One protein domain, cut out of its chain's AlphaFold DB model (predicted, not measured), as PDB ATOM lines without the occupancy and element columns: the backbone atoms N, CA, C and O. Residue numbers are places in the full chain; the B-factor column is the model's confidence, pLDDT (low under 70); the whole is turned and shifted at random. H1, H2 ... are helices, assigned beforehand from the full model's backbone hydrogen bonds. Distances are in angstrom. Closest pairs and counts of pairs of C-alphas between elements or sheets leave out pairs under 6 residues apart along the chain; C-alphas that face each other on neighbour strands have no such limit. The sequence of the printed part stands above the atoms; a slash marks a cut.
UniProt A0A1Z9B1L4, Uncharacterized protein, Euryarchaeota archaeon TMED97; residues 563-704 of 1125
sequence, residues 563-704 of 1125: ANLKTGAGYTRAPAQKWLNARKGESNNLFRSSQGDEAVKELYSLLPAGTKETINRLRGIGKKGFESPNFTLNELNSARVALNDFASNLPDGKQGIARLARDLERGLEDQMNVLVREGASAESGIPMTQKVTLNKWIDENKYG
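AT A GLANCE: This is residues 563 to 704 of the 1125 residues of an uncharacterized protein of Euryarchaeota archaeon TMED97 (UniProt A0A1Z9B1L4). Long helix H5 makes the length; H4 folds back along it as a hairpin, H1 packs on its residues 660 to 667, and H6 crosses its residues 677 to 684. H2 meets H4 at Leu 606, and residues 586 to 592 stick out. The 142 printed residues, all helix by class, include six named helices, H1 to H6 in order; the whole is only just compact, close to loose, with radius of gyration 17.1 A and spans 53 by 37 by 27 A.

IN THESE COORDINATES: Find C-alpha 655 at (-11.688, -23.793, -10.069); H5 runs 43.0 A to C-alpha 684 at (22.930, -43.648, 5.985). Look for H4 at residues 633 to 649, 24.6 A, H1 at 573 to 581, H2 at 594 to 606, H3 at 612 to 618 and H6 at 691 to 700.

HOW THE PARTS SIT: At the hub, H5, see H4 touch it, closest C-alphas Ala 647 and Ala 658, 4.7 A, opposite ways at a shallow tilt of 21 degrees. H2, H4 and H5 form an up-and-down bundle, each running against the one before. H3 only just touches H1, with 3 pairs of C-alphas within 8 A, closest Arg 573 and Leu 618. In the six helices every O i to N i+4 pair is within hydrogen-bond range.

THE WHOLE: The printed part has no cut; H1 to H2 and H3 to H4 are long links. Look for pLDDT under 70 at residues 582 to 615, 622 to 625, 642 and 644 to 658.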
ATOM      1  N   ALA A 563      10.577 -37.135  13.341       78.88
ATOM      2  CA  ALA A 563       9.974 -36.064  14.143       78.88
ATOM      3  C   ALA A 563      10.876 -34.824  14.336       78.88
ATOM      4  O   ALA A 563      10.386 -33.698  14.430       78.88
ATOM      5  N   ASN A 564      12.199 -35.020  14.369       81.75
ATOM      6  CA  ASN A 564      13.189 -33.951  14.544       81.75
ATOM      7  C   ASN A 564      13.730 -33.364  13.226       81.75
ATOM      8  O   ASN A 564      14.498 -32.398  13.264       81.75
ATOM      9  N   LEU A 565      13.356 -33.932  12.076       85.38
ATOM     10  CA  LEU A 565      13.820 -33.482  10.768       85.38
ATOM     11  C   LEU A 565      13.256 -32.092  10.435       85.38
ATOM     12  O   LEU A 565      12.083 -31.799  10.676       85.38
ATOM     13  N   LYS A 566      14.109 -31.227   9.875       85.06
ATOM     14  CA  LYS A 566      13.791 -29.833   9.532       85.06
ATOM     15  C   LYS A 566      14.283 -29.508   8.127       85.06
ATOM     16  O   LYS A 566      15.427 -29.812   7.808       85.06
ATOM     17  N   THR A 567      13.443 -28.865   7.319       82.88
ATOM     18  CA  THR A 567      13.758 -28.520   5.923       82.88
ATOM     19  C   THR A 567      13.345 -27.097   5.555       82.88
ATOM     20  O   THR A 567      12.488 -26.494   6.203       82.88
ATOM     21  N   GLY A 568      13.947 -26.584   4.481       82.06
ATOM     22  CA  GLY A 568      13.692 -25.255   3.930       82.06
ATOM     23  C   GLY A 568      12.402 -25.130   3.108       82.06
ATOM     24  O   GLY A 568      11.534 -25.993   3.095       82.06
ATOM     25  N   ALA A 569      12.293 -24.021   2.374       79.75
ATOM     26  CA  ALA A 569      11.155 -23.691   1.506       79.75
ATOM     27  C   ALA A 569      11.450 -23.903   0.006       79.75
ATOM     28  O   ALA A 569      10.984 -23.134  -0.834       79.75
ATOM     29  N   GLY A 570      12.296 -24.874  -0.347       83.31
ATOM     30  CA  GLY A 570      12.802 -25.055  -1.714       83.31
ATOM     31  C   GLY A 570      11.690 -25.221  -2.755       83.31
ATOM     32  O   GLY A 570      11.610 -24.438  -3.703       83.31
ATOM     33  N   TYR A 571      10.807 -26.192  -2.534       85.75
ATOM     34  CA  TYR A 571       9.707 -26.549  -3.433       85.75
ATOM     35  C   TYR A 571       8.415 -25.771  -3.141       85.75
ATOM     36  O   TYR A 571       7.629 -25.518  -4.052       85.75
ATOM     37  N   THR A 572       8.227 -25.279  -1.912       84.25
ATOM     38  CA  THR A 572       7.063 -24.453  -1.540       84.25
ATOM     39  C   THR A 572       7.143 -23.023  -2.084       84.25
ATOM     40  O   THR A 572       6.109 -22.393  -2.318       84.25
ATOM     41  N   ARG A 573       8.358 -22.492  -2.313       84.81
ATOM     42  CA  ARG A 573       8.585 -21.078  -2.661       84.81
ATOM     43  C   ARG A 573       7.876 -20.640  -3.937       84.81
ATOM     44  O   ARG A 573       7.216 -19.600  -3.927       84.81
ATOM     45  N   ALA A 574       8.020 -21.388  -5.031       84.75
ATOM     46  CA  ALA A 574       7.447 -20.993  -6.317       84.75
ATOM     47  C   ALA A 574       5.903 -21.079  -6.333       84.75
ATOM     48  O   ALA A 574       5.278 -20.088  -6.716       84.75
ATOM     49  N   PRO A 575       5.257 -22.158  -5.841       84.81
ATOM     50  CA  PRO A 575       3.801 -22.202  -5.691       84.81
ATOM     51  C   PRO A 575       3.238 -21.138  -4.738       84.81
ATOM     52  O   PRO A 575       2.262 -20.470  -5.079       84.81
ATOM     53  N   ALA A 576       3.878 -20.892  -3.587       80.81
ATOM     54  CA  ALA A 576       3.436 -19.853  -2.651       80.81
ATOM     55  C   ALA A 576       3.557 -18.440  -3.255       80.81
ATOM     56  O   ALA A 576       2.697 -17.582  -3.042       80.81
ATOM     57  N   GLN A 577       4.595 -18.195  -4.064       80.31
ATOM     58  CA  GLN A 577       4.725 -16.958  -4.833       80.31
ATOM     59  C   GLN A 577       3.645 -16.845  -5.921       80.31
ATOM     60  O   GLN A 577       3.056 -15.776  -6.071       80.31
ATOM     61  N   LYS A 578       3.347 -17.935  -6.641       79.25
ATOM     62  CA  LYS A 578       2.296 -18.000  -7.671       79.25
ATOM     63  C   LYS A 578       0.916 -17.673  -7.093       79.25
ATOM     64  O   LYS A 578       0.176 -16.907  -7.705       79.25
ATOM     65  N   TRP A 579       0.606 -18.167  -5.891       73.62
ATOM     66  CA  TRP A 579      -0.635 -17.837  -5.183       73.62
ATOM     67  C   TRP A 579      -0.723 -16.357  -4.819       73.62
ATOM     68  O   TRP A 579      -1.710 -15.704  -5.142       73.62
ATOM     69  N   LEU A 580       0.313 -15.785  -4.193       72.12
ATOM     70  CA  LEU A 580       0.301 -14.354  -3.864       72.12
ATOM     71  C   LEU A 580       0.253 -13.463  -5.113       72.12
ATOM     72  O   LEU A 580      -0.339 -12.385  -5.072       72.12
ATOM     73  N   ASN A 581       0.835 -13.910  -6.228       72.81
ATOM     74  CA  ASN A 581       0.774 -13.197  -7.503       72.81
ATOM     75  C   ASN A 581      -0.633 -13.209  -8.130       72.81
ATOM     76  O   ASN A 581      -0.939 -12.300  -8.900       72.81
ATOM     77  N   ALA A 582      -1.525 -14.133  -7.747       65.69
ATOM     78  CA  ALA A 582      -2.933 -14.098  -8.161       65.69
ATOM     79  C   ALA A 582      -3.659 -12.816  -7.701       65.69
ATOM     80  O   ALA A 582      -4.613 -12.384  -8.340       65.69
ATOM     81  N   ARG A 583      -3.151 -12.153  -6.651       57.41
ATOM     82  CA  ARG A 583      -3.609 -10.832  -6.188       57.41
ATOM     83  C   ARG A 583      -3.141  -9.662  -7.064       57.41
ATOM     84  O   ARG A 583      -3.689  -8.573  -6.969       57.41
ATOM     85  N   LYS A 584      -2.082  -9.848  -7.858       54.31
ATOM     86  CA  LYS A 584      -1.389  -8.771  -8.590       54.31
ATOM     87  C   LYS A 584      -1.721  -8.683 -10.083       54.31
ATOM     88  O   LYS A 584      -1.246  -7.765 -10.738       54.31
ATOM     89  N   GLY A 585      -2.532  -9.592 -10.625       52.94
ATOM     90  CA  GLY A 585      -3.135  -9.439 -11.958       52.94
ATOM     91  C   GLY A 585      -2.221  -9.639 -13.179       52.94
ATOM     92  O   GLY A 585      -2.727  -9.638 -14.298       52.94
ATOM     93  N   GLU A 586      -0.918  -9.896 -13.013       45.56
ATOM     94  CA  GLU A 586       0.081  -9.959 -14.107       45.56
ATOM     95  C   GLU A 586      -0.087 -11.116 -15.124       45.56
ATOM     96  O   GLU A 586       0.792 -11.335 -15.953       45.56
ATOM     97  N   SER A 587      -1.198 -11.863 -15.104       44.72
ATOM     98  CA  SER A 587      -1.453 -12.975 -16.037       44.72
ATOM     99  C   SER A 587      -2.695 -12.827 -16.923       44.72
ATOM    100  O   SER A 587      -2.817 -13.629 -17.844       44.72
ATOM    101  N   ASN A 588      -3.621 -11.889 -16.662       40.56
ATOM    102  CA  ASN A 588      -4.701 -11.522 -17.598       40.56
ATOM    103  C   ASN A 588      -5.541 -10.347 -17.065       40.56
ATOM    104  O   ASN A 588      -6.339 -10.510 -16.140       40.56
ATOM    105  N   ASN A 589      -5.439  -9.188 -17.716       47.22
ATOM    106  CA  ASN A 589      -6.395  -8.098 -17.535       47.22
ATOM    107  C   ASN A 589      -7.656  -8.371 -18.364       47.22
ATOM    108  O   ASN A 589      -7.571  -8.353 -19.589       47.22
ATOM    109  N   LEU A 590      -8.809  -8.562 -17.706       42.34
ATOM    110  CA  LEU A 590     -10.045  -7.819 -18.033       42.34
ATOM    111  C   LEU A 590     -11.207  -8.081 -17.058       42.34
ATOM    112  O   LEU A 590     -11.899  -7.129 -16.721       42.34
ATOM    113  N   PHE A 591     -11.398  -9.301 -16.529       46.91
ATOM    114  CA  PHE A 591     -12.455  -9.574 -15.531       46.91
ATOM    115  C   PHE A 591     -12.079 -10.671 -14.515       46.91
ATOM    116  O   PHE A 591     -12.144 -11.852 -14.855       46.91
ATOM    117  N   ARG A 592     -11.731 -10.271 -13.273       51.81
ATOM    118  CA  ARG A 592     -11.902 -10.978 -11.966       51.81
ATOM    119  C   ARG A 592     -10.985 -10.373 -10.884       51.81
ATOM    120  O   ARG A 592      -9.902 -10.885 -10.627       51.81
ATOM    121  N   SER A 593     -11.431  -9.308 -10.218       49.72
ATOM    122  CA  SER A 593     -10.755  -8.760  -9.025       49.72
ATOM    123  C   SER A 593     -11.241  -9.391  -7.712       49.72
ATOM    124  O   SER A 593     -10.445  -9.582  -6.798       49.72
ATOM    125  N   SER A 594     -12.516  -9.791  -7.622       51.00
ATOM    126  CA  SER A 594     -13.116 -10.328  -6.386       51.00
ATOM    127  C   SER A 594     -12.496 -11.651  -5.920       51.00
ATOM    128  O   SER A 594     -12.097 -11.769  -4.765       51.00
ATOM    129  N   GLN A 595     -12.353 -12.629  -6.822       51.22
ATOM    130  CA  GLN A 595     -11.842 -13.967  -6.487       51.22
ATOM    131  C   GLN A 595     -10.361 -13.978  -6.059       51.22
ATOM    132  O   GLN A 595      -9.947 -14.882  -5.340       51.22
ATOM    133  N   GLY A 596      -9.548 -13.007  -6.494       52.34
ATOM    134  CA  GLY A 596      -8.111 -12.959  -6.186       52.34
ATOM    135  C   GLY A 596      -7.809 -12.482  -4.763       52.34
ATOM    136  O   GLY A 596      -6.993 -13.088  -4.067       52.34
ATOM    137  N   ASP A 597      -8.490 -11.425  -4.308       55.94
ATOM    138  CA  ASP A 597      -8.403 -10.972  -2.913       55.94
ATOM    139  C   ASP A 597      -9.080 -11.966  -1.953       55.94
ATOM    140  O   ASP A 597      -8.562 -12.206  -0.861       55.94
ATOM    141  N   GLU A 598     -10.181 -12.601  -2.373       56.62
ATOM    142  CA  GLU A 598     -10.855 -13.670  -1.624       56.62
ATOM    143  C   GLU A 598      -9.923 -14.877  -1.409       56.62
ATOM    144  O   GLU A 598      -9.634 -15.219  -0.266       56.62
ATOM    145  N   ALA A 599      -9.322 -15.424  -2.475       56.00
ATOM    146  CA  ALA A 599      -8.393 -16.560  -2.412       56.00
ATOM    147  C   ALA A 599      -7.145 -16.321  -1.549       56.00
ATOM    148  O   ALA A 599      -6.557 -17.259  -1.005       56.00
ATOM    149  N   VAL A 600      -6.675 -15.072  -1.460       60.06
ATOM    150  CA  VAL A 600      -5.541 -14.714  -0.599       60.06
ATOM    151  C   VAL A 600      -5.991 -14.522   0.847       60.06
ATOM    152  O   VAL A 600      -5.268 -14.932   1.753       60.06
ATOM    153  N   LYS A 601      -7.182 -13.959   1.084       63.47
ATOM    154  CA  LYS A 601      -7.783 -13.853   2.422       63.47
ATOM    155  C   LYS A 601      -8.087 -15.236   3.011       63.47
ATOM    156  O   LYS A 601      -7.738 -15.477   4.162       63.47
ATOM    157  N   GLU A 602      -8.646 -16.143   2.210       62.59
ATOM    158  CA  GLU A 602      -8.917 -17.542   2.572       62.59
ATOM    159  C   GLU A 602      -7.615 -18.279   2.951       62.59
ATOM    160  O   GLU A 602      -7.550 -18.903   4.012       62.59
ATOM    161  N   LEU A 603      -6.529 -18.122   2.178       62.59
ATOM    162  CA  LEU A 603      -5.221 -18.720   2.501       62.59
ATOM    163  C   LEU A 603      -4.660 -18.258   3.862       62.59
ATOM    164  O   LEU A 603      -4.053 -19.062   4.571       62.59
ATOM    165  N   TYR A 604      -4.869 -16.994   4.254       63.75
ATOM    166  CA  TYR A 604      -4.472 -16.517   5.588       63.75
ATOM    167  C   TYR A 604      -5.274 -17.177   6.717       63.75
ATOM    168  O   TYR A 604      -4.708 -17.410   7.780       63.75
ATOM    169  N   SER A 605      -6.552 -17.507   6.507       58.84
ATOM    170  CA  SER A 605      -7.382 -18.183   7.520       58.84
ATOM    171  C   SER A 605      -7.157 -19.697   7.637       58.84
ATOM    172  O   SER A 605      -7.508 -20.268   8.663       58.84
ATOM    173  N   LEU A 606      -6.592 -20.350   6.617       61.28
ATOM    174  CA  LEU A 606      -6.484 -21.817   6.552       61.28
ATOM    175  C   LEU A 606      -5.207 -22.392   7.177       61.28
ATOM    176  O   LEU A 606      -5.187 -23.551   7.584       61.28
ATOM    177  N   LEU A 607      -4.119 -21.621   7.228       62.88
ATOM    178  CA  LEU A 607      -2.847 -22.112   7.760       62.88
ATOM    179  C   LEU A 607      -2.811 -21.956   9.296       62.88
ATOM    180  O   LEU A 607      -3.089 -20.856   9.772       62.88
ATOM    181  N   PRO A 608      -2.400 -22.981  10.082       50.62
ATOM    182  CA  PRO A 608      -2.524 -22.992  11.554       50.62
ATOM    183  C   PRO A 608      -1.883 -21.814  12.308       50.62
ATOM    184  O   PRO A 608      -2.231 -21.536  13.450       50.62
ATOM    185  N   ALA A 609      -0.946 -21.110  11.673       54.00
ATOM    186  CA  ALA A 609      -0.358 -19.872  12.163       54.00
ATOM    187  C   ALA A 609      -0.640 -18.742  11.155       54.00
ATOM    188  O   ALA A 609       0.287 -18.249  10.515       54.00
ATOM    189  N   GLY A 610      -1.920 -18.384  10.981       50.00
ATOM    190  CA  GLY A 610      -2.513 -17.562   9.904       50.00
ATOM    191  C   GLY A 610      -2.062 -16.098   9.762       50.00
ATOM    192  O   GLY A 610      -2.848 -15.208   9.445       50.00
ATOM    193  N   THR A 611      -0.787 -15.811  10.007       55.81
ATOM    194  CA  THR A 611      -0.175 -14.491   9.879       55.81
ATOM    195  C   THR A 611       0.629 -14.366   8.584       55.81
ATOM    196  O   THR A 611       1.018 -15.340   7.931       55.81
ATOM    197  N   LYS A 612       0.979 -13.120   8.252       59.66
ATOM    198  CA  LYS A 612       1.933 -12.759   7.192       59.66
ATOM    199  C   LYS A 612       3.285 -13.482   7.313       59.66
ATOM    200  O   LYS A 612       3.968 -13.647   6.304       59.66
ATOM    201  N   GLU A 613       3.670 -13.924   8.512       62.62
ATOM    202  CA  GLU A 613       4.936 -14.621   8.747       62.62
ATOM    203  C   GLU A 613       4.930 -16.045   8.170       62.62
ATOM    204  O   GLU A 613       5.914 -16.436   7.551       62.62
ATOM    205  N   THR A 614       3.829 -16.798   8.255       65.25
ATOM    206  CA  THR A 614       3.778 -18.199   7.782       65.25
ATOM    207  C   THR A 614       3.805 -18.313   6.259       65.25
ATOM    208  O   THR A 614       4.537 -19.139   5.713       65.25
ATOM    209  N   ILE A 615       3.110 -17.426   5.541       69.38
ATOM    210  CA  ILE A 615       3.203 -17.378   4.070       69.38
ATOM    211  C   ILE A 615       4.592 -16.892   3.623       69.38
ATOM    212  O   ILE A 615       5.128 -17.362   2.619       69.38
ATOM    213  N   ASN A 616       5.227 -15.997   4.385       72.50
ATOM    214  CA  ASN A 616       6.614 -15.612   4.131       72.50
ATOM    215  C   ASN A 616       7.594 -16.771   4.405       72.50
ATOM    216  O   ASN A 616       8.458 -17.011   3.561       72.50
ATOM    217  N   ARG A 617       7.401 -17.574   5.469       76.38
ATOM    218  CA  ARG A 617       8.139 -18.836   5.687       76.38
ATOM    219  C   ARG A 617       7.992 -19.769   4.483       76.38
ATOM    220  O   ARG A 617       9.006 -20.212   3.960       76.38
ATOM    221  N   LEU A 618       6.780 -19.992   3.960       78.00
ATOM    222  CA  LEU A 618       6.555 -20.839   2.769       78.00
ATOM    223  C   LEU A 618       7.249 -20.318   1.496       78.00
ATOM    224  O   LEU A 618       7.535 -21.098   0.589       78.00
ATOM    225  N   ARG A 619       7.568 -19.019   1.435       78.44
ATOM    226  CA  ARG A 619       8.363 -18.385   0.365       78.44
ATOM    227  C   ARG A 619       9.873 -18.391   0.645       78.44
ATOM    228  O   ARG A 619      10.664 -17.997  -0.213       78.44
ATOM    229  N   GLY A 620      10.291 -18.836   1.827       76.94
ATOM    230  CA  GLY A 620      11.665 -18.735   2.315       76.94
ATOM    231  C   GLY A 620      12.099 -17.286   2.519       76.94
ATOM    232  O   GLY A 620      13.171 -16.900   2.056       76.94
ATOM    233  N   ILE A 621      11.232 -16.473   3.130       77.69
ATOM    234  CA  ILE A 621      11.458 -15.061   3.454       77.69
ATOM    235  C   ILE A 621      11.275 -14.873   4.962       77.69
ATOM    236  O   ILE A 621      10.197 -15.108   5.507       77.69
ATOM    237  N   GLY A 622      12.339 -14.428   5.618       68.50
ATOM    238  CA  GLY A 622      12.405 -14.106   7.036       68.50
ATOM    239  C   GLY A 622      12.241 -12.619   7.337       68.50
ATOM    240  O   GLY A 622      11.978 -11.797   6.457       68.50
ATOM    241  N   LYS A 623      12.492 -12.238   8.596       64.38
ATOM    242  CA  LYS A 623      12.419 -10.832   9.057       64.38
ATOM    243  C   LYS A 623      13.501  -9.915   8.460       64.38
ATOM    244  O   LYS A 623      13.396  -8.702   8.605       64.38
ATOM    245  N   LYS A 624      14.533 -10.473   7.807       60.84
ATOM    246  CA  LYS A 624      15.689  -9.735   7.255       60.84
ATOM    247  C   LYS A 624      16.017 -10.030   5.778       60.84
ATOM    248  O   LYS A 624      17.026  -9.534   5.290       60.84
ATOM    249  N   GLY A 625      15.210 -10.814   5.059       69.06
ATOM    250  CA  GLY A 625      15.490 -11.196   3.665       69.06
ATOM    251  C   GLY A 625      15.146 -12.655   3.379       69.06
ATOM    252  O   GLY A 625      14.238 -13.199   4.001       69.06
ATOM    253  N   PHE A 626      15.857 -13.300   2.450       72.12
ATOM    254  CA  PHE A 626      15.721 -14.743   2.242       72.12
ATOM    255  C   PHE A 626      16.220 -15.518   3.468       72.12
ATOM    256  O   PHE A 626      17.307 -15.258   3.975       72.12
ATOM    257  N   GLU A 627      15.429 -16.485   3.919       74.00
ATOM    258  CA  GLU A 627      15.735 -17.364   5.049       74.00
ATOM    259  C   GLU A 627      15.365 -18.800   4.661       74.00
ATOM    260  O   GLU A 627      14.388 -19.018   3.937       74.00
ATOM    261  N   SER A 628      16.135 -19.788   5.122       71.94
ATOM    262  CA  SER A 628      15.682 -21.179   5.087       71.94
ATOM    263  C   SER A 628      14.855 -21.421   6.349       71.94
ATOM    264  O   SER A 628      15.445 -21.485   7.427       71.94
ATOM    265  N   PRO A 629      13.516 -21.518   6.268       73.38
ATOM    266  CA  PRO A 629      12.720 -21.875   7.433       73.38
ATOM    267  C   PRO A 629      13.110 -23.276   7.908       73.38
ATOM    268  O   PRO A 629      13.609 -24.084   7.134       73.38
ATOM    269  N   ASN A 630      12.840 -23.568   9.175       80.88
ATOM    270  CA  ASN A 630      12.994 -24.901   9.744       80.88
ATOM    271  C   ASN A 630      11.621 -25.573   9.819       80.88
ATOM    272  O   ASN A 630      11.026 -25.612  10.892       80.88
ATOM    273  N   PHE A 631      11.079 -26.017   8.683       81.50
ATOM    274  CA  PHE A 631       9.802 -26.728   8.665       81.50
ATOM    275  C   PHE A 631       9.970 -28.180   9.103       81.50
ATOM    276  O   PHE A 631      10.765 -28.915   8.519       81.50
ATOM    277  N   THR A 632       9.184 -28.587  10.093       83.94
ATOM    278  CA  THR A 632       9.001 -29.994  10.470       83.94
ATOM    279  C   THR A 632       8.047 -30.710   9.511       83.94
ATOM    280  O   THR A 632       7.207 -30.085   8.857       83.94
ATOM    281  N   LEU A 633       8.126 -32.042   9.466       81.50
ATOM    282  CA  LEU A 633       7.226 -32.870   8.654       81.50
ATOM    283  C   LEU A 633       5.744 -32.687   9.060       81.50
ATOM    284  O   LEU A 633       4.870 -32.645   8.194       81.50
ATOM    285  N   ASN A 634       5.484 -32.474  10.358       79.12
ATOM    286  CA  ASN A 634       4.165 -32.127  10.899       79.12
ATOM    287  C   ASN A 634       3.654 -30.773  10.377       79.12
ATOM    288  O   ASN A 634       2.541 -30.716   9.862       79.12
ATOM    289  N   GLU A 635       4.453 -29.699  10.439       76.44
ATOM    290  CA  GLU A 635       4.048 -28.378   9.918       76.44
ATOM    291  C   GLU A 635       3.705 -28.422   8.419       76.44
ATOM    292  O   GLU A 635       2.699 -27.842   7.999       76.44
ATOM    293  N   LEU A 636       4.519 -29.120   7.614       81.62
ATOM    294  CA  LEU A 636       4.277 -29.278   6.176       81.62
ATOM    295  C   LEU A 636       2.987 -30.061   5.910       81.62
ATOM    296  O   LEU A 636       2.169 -29.641   5.090       81.62
ATOM    297  N   ASN A 637       2.772 -31.164   6.633       79.88
ATOM    298  CA  ASN A 637       1.566 -31.965   6.484       79.88
ATOM    299  C   ASN A 637       0.300 -31.210   6.925       79.88
ATOM    300  O   ASN A 637      -0.702 -31.263   6.217       79.88
ATOM    301  N   SER A 638       0.326 -30.479   8.044       73.56
ATOM    302  CA  SER A 638      -0.825 -29.685   8.497       73.56
ATOM    303  C   SER A 638      -1.224 -28.625   7.467       73.56
ATOM    304  O   SER A 638      -2.409 -28.465   7.178       73.56
ATOM    305  N   ALA A 639      -0.245 -27.947   6.855       75.25
ATOM    306  CA  ALA A 639      -0.497 -27.015   5.757       75.25
ATOM    307  C   ALA A 639      -1.089 -27.719   4.520       75.25
ATOM    308  O   ALA A 639      -2.032 -27.213   3.913       75.25
ATOM    309  N   ARG A 640      -0.573 -28.904   4.167       79.38
ATOM    310  CA  ARG A 640      -1.045 -29.709   3.029       79.38
ATOM    311  C   ARG A 640      -2.497 -30.172   3.216       79.38
ATOM    312  O   ARG A 640      -3.300 -30.028   2.300       79.38
ATOM    313  N   VAL A 641      -2.851 -30.672   4.403       71.81
ATOM    314  CA  VAL A 641      -4.218 -31.119   4.736       71.81
ATOM    315  C   VAL A 641      -5.217 -29.962   4.649       71.81
ATOM    316  O   VAL A 641      -6.244 -30.108   3.986       71.81
ATOM    317  N   ALA A 642      -4.898 -28.802   5.235       67.62
ATOM    318  CA  ALA A 642      -5.767 -27.623   5.185       67.62
ATOM    319  C   ALA A 642      -6.017 -27.124   3.747       67.62
ATOM    320  O   ALA A 642      -7.129 -26.722   3.406       67.62
ATOM    321  N   LEU A 643      -5.000 -27.190   2.881       70.38
ATOM    322  CA  LEU A 643      -5.122 -26.824   1.467       70.38
ATOM    323  C   LEU A 643      -5.965 -27.817   0.659       70.38
ATOM    324  O   LEU A 643      -6.714 -27.386  -0.218       70.38
ATOM    325  N   ASN A 644      -5.870 -29.118   0.949       69.19
ATOM    326  CA  ASN A 644      -6.657 -30.151   0.273       69.19
ATOM    327  C   ASN A 644      -8.148 -30.087   0.646       69.19
ATOM    328  O   ASN A 644      -9.005 -30.150  -0.237       69.19
ATOM    329  N   ASP A 645      -8.467 -29.920   1.935       62.16
ATOM    330  CA  ASP A 645      -9.855 -29.768   2.391       62.16
ATOM    331  C   ASP A 645     -10.498 -28.517   1.769       62.16
ATOM    332  O   ASP A 645     -11.537 -28.601   1.110       62.16
ATOM    333  N   PHE A 646      -9.795 -27.381   1.819       68.00
ATOM    334  CA  PHE A 646     -10.197 -26.163   1.118       68.00
ATOM    335  C   PHE A 646     -10.413 -26.386  -0.387       68.00
ATOM    336  O   PHE A 646     -11.470 -26.047  -0.917       68.00
ATOM    337  N   ALA A 647      -9.463 -27.017  -1.088       64.44
ATOM    338  CA  ALA A 647      -9.588 -27.317  -2.519       64.44
ATOM    339  C   ALA A 647     -10.774 -28.237  -2.856       64.44
ATOM    340  O   ALA A 647     -11.241 -28.237  -3.997       64.44
ATOM    341  N   SER A 648     -11.215 -29.048  -1.893       59.75
ATOM    342  CA  SER A 648     -12.256 -30.066  -2.044       59.75
ATOM    343  C   SER A 648     -13.666 -29.567  -1.723       59.75
ATOM    344  O   SER A 648     -14.626 -30.183  -2.201       59.75
ATOM    345  N   ASN A 649     -13.769 -28.473  -0.958       58.28
ATOM    346  CA  ASN A 649     -15.013 -27.869  -0.468       58.28
ATOM    347  C   ASN A 649     -15.368 -26.538  -1.174       58.28
ATOM    348  O   ASN A 649     -16.371 -25.907  -0.844       58.28
ATOM    349  N   LEU A 650     -14.565 -26.093  -2.151       62.03
ATOM    350  CA  LEU A 650     -14.851 -24.897  -2.953       62.03
ATOM    351  C   LEU A 650     -16.080 -25.095  -3.872       62.03
ATOM    352  O   LEU A 650     -16.134 -26.098  -4.586       62.03
ATOM    353  N   PRO A 651     -17.013 -24.121  -3.944       54.44
ATOM    354  CA  PRO A 651     -18.141 -24.158  -4.875       54.44
ATOM    355  C   PRO A 651     -17.734 -24.226  -6.352       54.44
ATOM    356  O   PRO A 651     -16.706 -23.671  -6.770       54.44
ATOM    357  N   ASP A 652     -18.602 -24.830  -7.167       49.78
ATOM    358  CA  ASP A 652     -18.442 -24.858  -8.617       49.78
ATOM    359  C   ASP A 652     -18.309 -23.441  -9.198       49.78
ATOM    360  O   ASP A 652     -19.005 -22.499  -8.823       49.78
ATOM    361  N   GLY A 653     -17.338 -23.275 -10.099       54.91
ATOM    362  CA  GLY A 653     -16.932 -21.973 -10.641       54.91
ATOM    363  C   GLY A 653     -15.693 -21.342  -9.983       54.91
ATOM    364  O   GLY A 653     -15.043 -20.512 -10.624       54.91
ATOM    365  N   LYS A 654     -15.262 -21.776  -8.784       64.00
ATOM    366  CA  LYS A 654     -14.001 -21.320  -8.144       64.00
ATOM    367  C   LYS A 654     -12.747 -22.132  -8.550       64.00
ATOM    368  O   LYS A 654     -11.706 -22.051  -7.898       64.00
ATOM    369  N   GLN A 655     -12.777 -22.873  -9.667       66.06
ATOM    370  CA  GLN A 655     -11.688 -23.793 -10.069       66.06
ATOM    371  C   GLN A 655     -10.291 -23.157 -10.225       66.06
ATOM    372  O   GLN A 655      -9.289 -23.859 -10.094       66.06
ATOM    373  N   GLY A 656     -10.184 -21.849 -10.490       68.62
ATOM    374  CA  GLY A 656      -8.888 -21.157 -10.516       68.62
ATOM    375  C   GLY A 656      -8.180 -21.176  -9.154       68.62
ATOM    376  O   GLY A 656      -6.974 -21.404  -9.090       68.62
ATOM    377  N   ILE A 657      -8.949 -21.029  -8.073       68.44
ATOM    378  CA  ILE A 657      -8.463 -21.057  -6.688       68.44
ATOM    379  C   ILE A 657      -8.076 -22.491  -6.306       68.44
ATOM    380  O   ILE A 657      -6.976 -22.719  -5.811       68.44
ATOM    381  N   ALA A 658      -8.908 -23.479  -6.656       68.25
ATOM    382  CA  ALA A 658      -8.608 -24.897  -6.434       68.25
ATOM    383  C   ALA A 658      -7.327 -25.374  -7.160       68.25
ATOM    384  O   ALA A 658      -6.630 -26.265  -6.676       68.25
ATOM    385  N   ARG A 659      -6.972 -24.775  -8.310       75.62
ATOM    386  CA  ARG A 659      -5.690 -25.050  -8.991       75.62
ATOM    387  C   ARG A 659      -4.492 -24.476  -8.231       75.62
ATOM    388  O   ARG A 659      -3.486 -25.166  -8.119       75.62
ATOM    389  N   LEU A 660      -4.603 -23.266  -7.675       77.69
ATOM    390  CA  LEU A 660      -3.560 -22.693  -6.811       77.69
ATOM    391  C   LEU A 660      -3.396 -23.516  -5.522       77.69
ATOM    392  O   LEU A 660      -2.262 -23.800  -5.135       77.69
ATOM    393  N   ALA A 661      -4.511 -23.978  -4.942       73.56
ATOM    394  CA  ALA A 661      -4.545 -24.910  -3.816       73.56
ATOM    395  C   ALA A 661      -3.698 -26.161  -4.069       73.56
ATOM    396  O   ALA A 661      -2.740 -26.412  -3.339       73.56
ATOM    397  N   ARG A 662      -3.976 -26.875  -5.165       78.19
ATOM    398  CA  ARG A 662      -3.259 -28.106  -5.530       78.19
ATOM    399  C   ARG A 662      -1.816 -27.878  -5.988       78.19
ATOM    400  O   ARG A 662      -0.975 -28.750  -5.798       78.19
ATOM    401  N   ASP A 663      -1.496 -26.728  -6.581       81.31
ATOM    402  CA  ASP A 663      -0.107 -26.399  -6.931       81.31
ATOM    403  C   ASP A 663       0.753 -26.151  -5.677       81.31
ATOM    404  O   ASP A 663       1.914 -26.561  -5.646       81.31
ATOM    405  N   LEU A 664       0.200 -25.519  -4.632       81.94
ATOM    406  CA  LEU A 664       0.892 -25.346  -3.349       81.94
ATOM    407  C   LEU A 664       0.936 -26.642  -2.530       81.94
ATOM    408  O   LEU A 664       1.966 -26.925  -1.923       81.94
ATOM    409  N   GLU A 665      -0.128 -27.447  -2.569       80.69
ATOM    410  CA  GLU A 665      -0.170 -28.799  -1.997       80.69
ATOM    411  C   GLU A 665       0.984 -29.666  -2.528       80.69
ATOM    412  O   GLU A 665       1.782 -30.168  -1.741       80.69
ATOM    413  N   ARG A 666       1.160 -29.744  -3.855       82.44
ATOM    414  CA  ARG A 666       2.285 -30.460  -4.488       82.44
ATOM    415  C   ARG A 666       3.650 -29.917  -4.065       82.44
ATOM    416  O   ARG A 666       4.563 -30.690  -3.806       82.44
ATOM    417  N   GLY A 667       3.789 -28.593  -3.954       83.69
ATOM    418  CA  GLY A 667       5.024 -27.970  -3.468       83.69
ATOM    419  C   GLY A 667       5.366 -28.338  -2.019       83.69
ATOM    420  O   GLY A 667       6.544 -28.389  -1.668       83.69
ATOM    421  N   LEU A 668       4.356 -28.615  -1.185       83.75
ATOM    422  CA  LEU A 668       4.530 -29.162   0.163       83.75
ATOM    423  C   LEU A 668       4.884 -30.654   0.114       83.75
ATOM    424  O   LEU A 668       5.820 -31.059   0.795       83.75
ATOM    425  N   GLU A 669       4.208 -31.454  -0.717       83.00
ATOM    426  CA  GLU A 669       4.516 -32.882  -0.914       83.00
ATOM    427  C   GLU A 669       5.962 -33.101  -1.393       83.00
ATOM    428  O   GLU A 669       6.692 -33.907  -0.815       83.00
ATOM    429  N   ASP A 670       6.420 -32.342  -2.392       86.00
ATOM    430  CA  ASP A 670       7.805 -32.385  -2.870       86.00
ATOM    431  C   ASP A 670       8.800 -31.993  -1.767       86.00
ATOM    432  O   ASP A 670       9.836 -32.644  -1.607       86.00
ATOM    433  N   GLN A 671       8.480 -30.981  -0.954       86.31
ATOM    434  CA  GLN A 671       9.329 -30.568   0.166       86.31
ATOM    435  C   GLN A 671       9.387 -31.631   1.279       86.31
ATOM    436  O   GLN A 671      10.453 -31.853   1.854       86.31
ATOM    437  N   MET A 672       8.280 -32.331   1.550       86.06
ATOM    438  CA  MET A 672       8.238 -33.474   2.472       86.06
ATOM    439  C   MET A 672       9.069 -34.652   1.942       86.06
ATOM    440  O   MET A 672       9.861 -35.230   2.684       86.06
ATOM    441  N   ASN A 673       8.959 -34.971   0.647       85.19
ATOM    442  CA  ASN A 673       9.752 -36.020  -0.006       85.19
ATOM    443  C   ASN A 673      11.261 -35.721   0.027       85.19
ATOM    444  O   ASN A 673      12.077 -36.632   0.185       85.19
ATOM    445  N   VAL A 674      11.643 -34.450  -0.122       86.31
ATOM    446  CA  VAL A 674      13.031 -34.002   0.048       86.31
ATOM    447  C   VAL A 674      13.477 -34.173   1.493       86.31
ATOM    448  O   VAL A 674      14.529 -34.763   1.705       86.31
ATOM    449  N   LEU A 675      12.666 -33.776   2.475       87.94
ATOM    450  CA  LEU A 675      13.027 -33.914   3.886       87.94
ATOM    451  C   LEU A 675      13.239 -35.372   4.318       87.94
ATOM    452  O   LEU A 675      14.190 -35.673   5.036       87.94
ATOM    453  N   VAL A 676      12.407 -36.299   3.837       86.81
ATOM    454  CA  VAL A 676      12.608 -37.738   4.079       86.81
ATOM    455  C   VAL A 676      13.929 -38.220   3.457       86.81
ATOM    456  O   VAL A 676      14.655 -38.993   4.077       86.81
ATOM    457  N   ARG A 677      14.311 -37.725   2.270       87.00
ATOM    458  CA  ARG A 677      15.620 -38.038   1.659       87.00
ATOM    459  C   ARG A 677      16.799 -37.378   2.377       87.00
ATOM    460  O   ARG A 677      17.856 -37.995   2.457       87.00
ATOM    461  N   GLU A 678      16.629 -36.172   2.914       86.69
ATOM    462  CA  GLU A 678      17.622 -35.488   3.755       86.69
ATOM    463  C   GLU A 678      17.868 -36.288   5.046       86.69
ATOM    464  O   GLU A 678      19.020 -36.551   5.391       86.69
ATOM    465  N   GLY A 679      16.803 -36.775   5.694       86.50
ATOM    466  CA  GLY A 679      16.883 -37.679   6.847       86.50
ATOM    467  C   GLY A 679      17.566 -39.011   6.526       86.50
ATOM    468  O   GLY A 679      18.502 -39.403   7.219       86.50
ATOM    469  N   ALA A 680      17.185 -39.665   5.425       87.75
ATOM    470  CA  ALA A 680      17.837 -40.891   4.963       87.75
ATOM    471  C   ALA A 680      19.325 -40.682   4.640       87.75
ATOM    472  O   ALA A 680      20.156 -41.542   4.923       87.75
ATOM    473  N   SER A 681      19.682 -39.534   4.057       89.50
ATOM    474  CA  SER A 681      21.068 -39.154   3.758       89.50
ATOM    475  C   SER A 681      21.884 -38.954   5.041       89.50
ATOM    476  O   SER A 681      23.037 -39.379   5.101       89.50
ATOM    477  N   ALA A 682      21.273 -38.388   6.086       87.31
ATOM    478  CA  ALA A 682      21.884 -38.230   7.402       87.31
ATOM    479  C   ALA A 682      22.027 -39.558   8.178       87.31
ATOM    480  O   ALA A 682      23.067 -39.771   8.795       87.31
ATOM    481  N   GLU A 683      21.034 -40.458   8.134       89.19
ATOM    482  CA  GLU A 683      21.084 -41.765   8.828       89.19
ATOM    483  C   GLU A 683      22.018 -42.767   8.121       89.19
ATOM    484  O   GLU A 683      22.728 -43.522   8.781       89.19
ATOM    485  N   SER A 684      22.074 -42.749   6.783       89.94
ATOM    486  CA  SER A 684      22.930 -43.648   5.985       89.94
ATOM    487  C   SER A 684      24.357 -43.141   5.751       89.94
ATOM    488  O   SER A 684      25.229 -43.917   5.358       89.94
ATOM    489  N   GLY A 685      24.595 -41.835   5.901       89.12
ATOM    490  CA  GLY A 685      25.832 -41.167   5.481       89.12
ATOM    491  C   GLY A 685      26.009 -41.035   3.958       89.12
ATOM    492  O   GLY A 685      27.023 -40.496   3.511       89.12
ATOM    493  N   ILE A 686      25.055 -41.501   3.140       91.88
ATOM    494  CA  ILE A 686      25.120 -41.435   1.673       91.88
ATOM    495  C   ILE A 686      24.661 -40.040   1.214       91.88
ATOM    496  O   ILE A 686      23.503 -39.689   1.449       91.88
ATOM    497  N   PRO A 687      25.488 -39.235   0.516       88.81
ATOM    498  CA  PRO A 687      25.097 -37.887   0.098       88.81
ATOM    499  C   PRO A 687      23.898 -37.872  -0.863       88.81
ATOM    500  O   PRO A 687      23.852 -38.659  -1.809       88.81
ATOM    501  N   MET A 688      22.990 -36.897  -0.717       85.06
ATOM    502  CA  MET A 688      21.827 -36.697  -1.611       85.06
ATOM    503  C   MET A 688      22.156 -36.584  -3.114       85.06
ATOM    504  O   MET A 688      21.279 -36.768  -3.962       85.06
ATOM    505  N   THR A 689      23.405 -36.285  -3.478       86.12
ATOM    506  CA  THR A 689      23.872 -36.298  -4.873       86.12
ATOM    507  C   THR A 689      23.922 -37.714  -5.460       86.12
ATOM    508  O   THR A 689      23.667 -37.887  -6.652       86.12
ATOM    509  N   GLN A 690      24.158 -38.745  -4.640       89.19
ATOM    510  CA  GLN A 690      24.202 -40.158  -5.036       89.19
ATOM    511  C   GLN A 690      22.806 -40.803  -5.026       89.19
ATOM    512  O   GLN A 690      22.565 -41.819  -4.374       89.19
ATOM    513  N   LYS A 691      21.866 -40.206  -5.772       85.38
ATOM    514  CA  LYS A 691      20.430 -40.551  -5.751       85.38
ATOM    515  C   LYS A 691      20.130 -42.049  -5.892       85.38
ATOM    516  O   LYS A 691      19.239 -42.543  -5.214       85.38
ATOM    517  N   VAL A 692      20.852 -42.767  -6.758       88.75
ATOM    518  CA  VAL A 692      20.629 -44.208  -6.993       88.75
ATOM    519  C   VAL A 692      21.011 -45.034  -5.761       88.75
ATOM    520  O   VAL A 692      20.215 -45.849  -5.306       88.75
ATOM    521  N   THR A 693      22.190 -44.783  -5.187       88.19
ATOM    522  CA  THR A 693      22.686 -45.471  -3.985       88.19
ATOM    523  C   THR A 693      21.816 -45.164  -2.767       88.19
ATOM    524  O   THR A 693      21.451 -46.075  -2.028       88.19
ATOM    525  N   LEU A 694      21.430 -43.895  -2.589       88.31
ATOM    526  CA  LEU A 694      20.572 -43.461  -1.484       88.31
ATOM    527  C   LEU A 694      19.160 -44.058  -1.588       88.31
ATOM    528  O   LEU A 694      18.655 -44.574  -0.599       88.31
ATOM    529  N   ASN A 695      18.539 -44.050  -2.775       88.31
ATOM    530  CA  ASN A 695      17.229 -44.681  -2.971       88.31
ATOM    531  C   ASN A 695      17.287 -46.196  -2.708       88.31
ATOM    532  O   ASN A 695      16.411 -46.724  -2.035       88.31
ATOM    533  N   LYS A 696      18.346 -46.882  -3.165       90.88
ATOM    534  CA  LYS A 696      18.538 -48.309  -2.872       90.88
ATOM    535  C   LYS A 696      18.607 -48.571  -1.360       90.88
ATOM    536  O   LYS A 696      17.917 -49.461  -0.879       90.88
ATOM    537  N   TRP A 697      19.376 -47.775  -0.614       93.00
ATOM    538  CA  TRP A 697      19.439 -47.889   0.849       93.00
ATOM    539  C   TRP A 697      18.081 -47.617   1.511       93.00
ATOM    540  O   TRP A 697      17.696 -48.348   2.423       93.00
ATOM    541  N   ILE A 698      17.349 -46.601   1.037       89.06
ATOM    542  CA  ILE A 698      16.002 -46.256   1.512       89.06
ATOM    543  C   ILE A 698      15.062 -47.461   1.384       89.06
ATOM    544  O   ILE A 698      14.400 -47.810   2.359       89.06
ATOM    545  N   ASP A 699      15.034 -48.111   0.220       88.94
ATOM    546  CA  ASP A 699      14.133 -49.236  -0.036       88.94
ATOM    547  C   ASP A 699      14.594 -50.525   0.687       88.94
ATOM    548  O   ASP A 699      13.765 -51.272   1.202       88.94
ATOM    549  N   GLU A 700      15.907 -50.765   0.827       91.19
ATOM    550  CA  GLU A 700      16.451 -51.900   1.601       91.19
ATOM    551  C   GLU A 700      16.191 -51.775   3.117       91.19
ATOM    552  O   GLU A 700      15.933 -52.777   3.783       91.19
ATOM    553  N   ASN A 701      16.217 -50.554   3.665       90.31
ATOM    554  CA  ASN A 701      16.012 -50.280   5.096       90.31
ATOM    555  C   ASN A 701      14.573 -49.854   5.439       90.31
ATOM    556  O   ASN A 701      14.289 -49.535   6.597       90.31
ATOM    557  N   LYS A 702      13.671 -49.852   4.446       89.44
ATOM    558  CA  LYS A 702      12.265 -49.429   4.564       89.44
ATOM    559  C   LYS A 702      12.102 -48.012   5.131       89.44
ATOM    560  O   LYS A 702      11.181 -47.722   5.896       89.44
ATOM    561  N   TYR A 703      13.033 -47.119   4.799       87.94
ATOM    562  CA  TYR A 703      13.071 -45.769   5.352       87.94
ATOM    563  C   TYR A 703      11.942 -44.914   4.759       87.94
ATOM    564  O   TYR A 703      11.888 -44.654   3.554       87.94
ATOM    565  N   GLY A 704      11.023 -44.469   5.612       84.88
ATOM    566  CA  GLY A 704       9.799 -43.785   5.208       84.88
ATOM    567  C   GLY A 704       8.724 -44.700   4.613       84.88
ATOM    568  O   GLY A 704       7.737 -44.176   4.108       84.88
TER     569      GLY A 704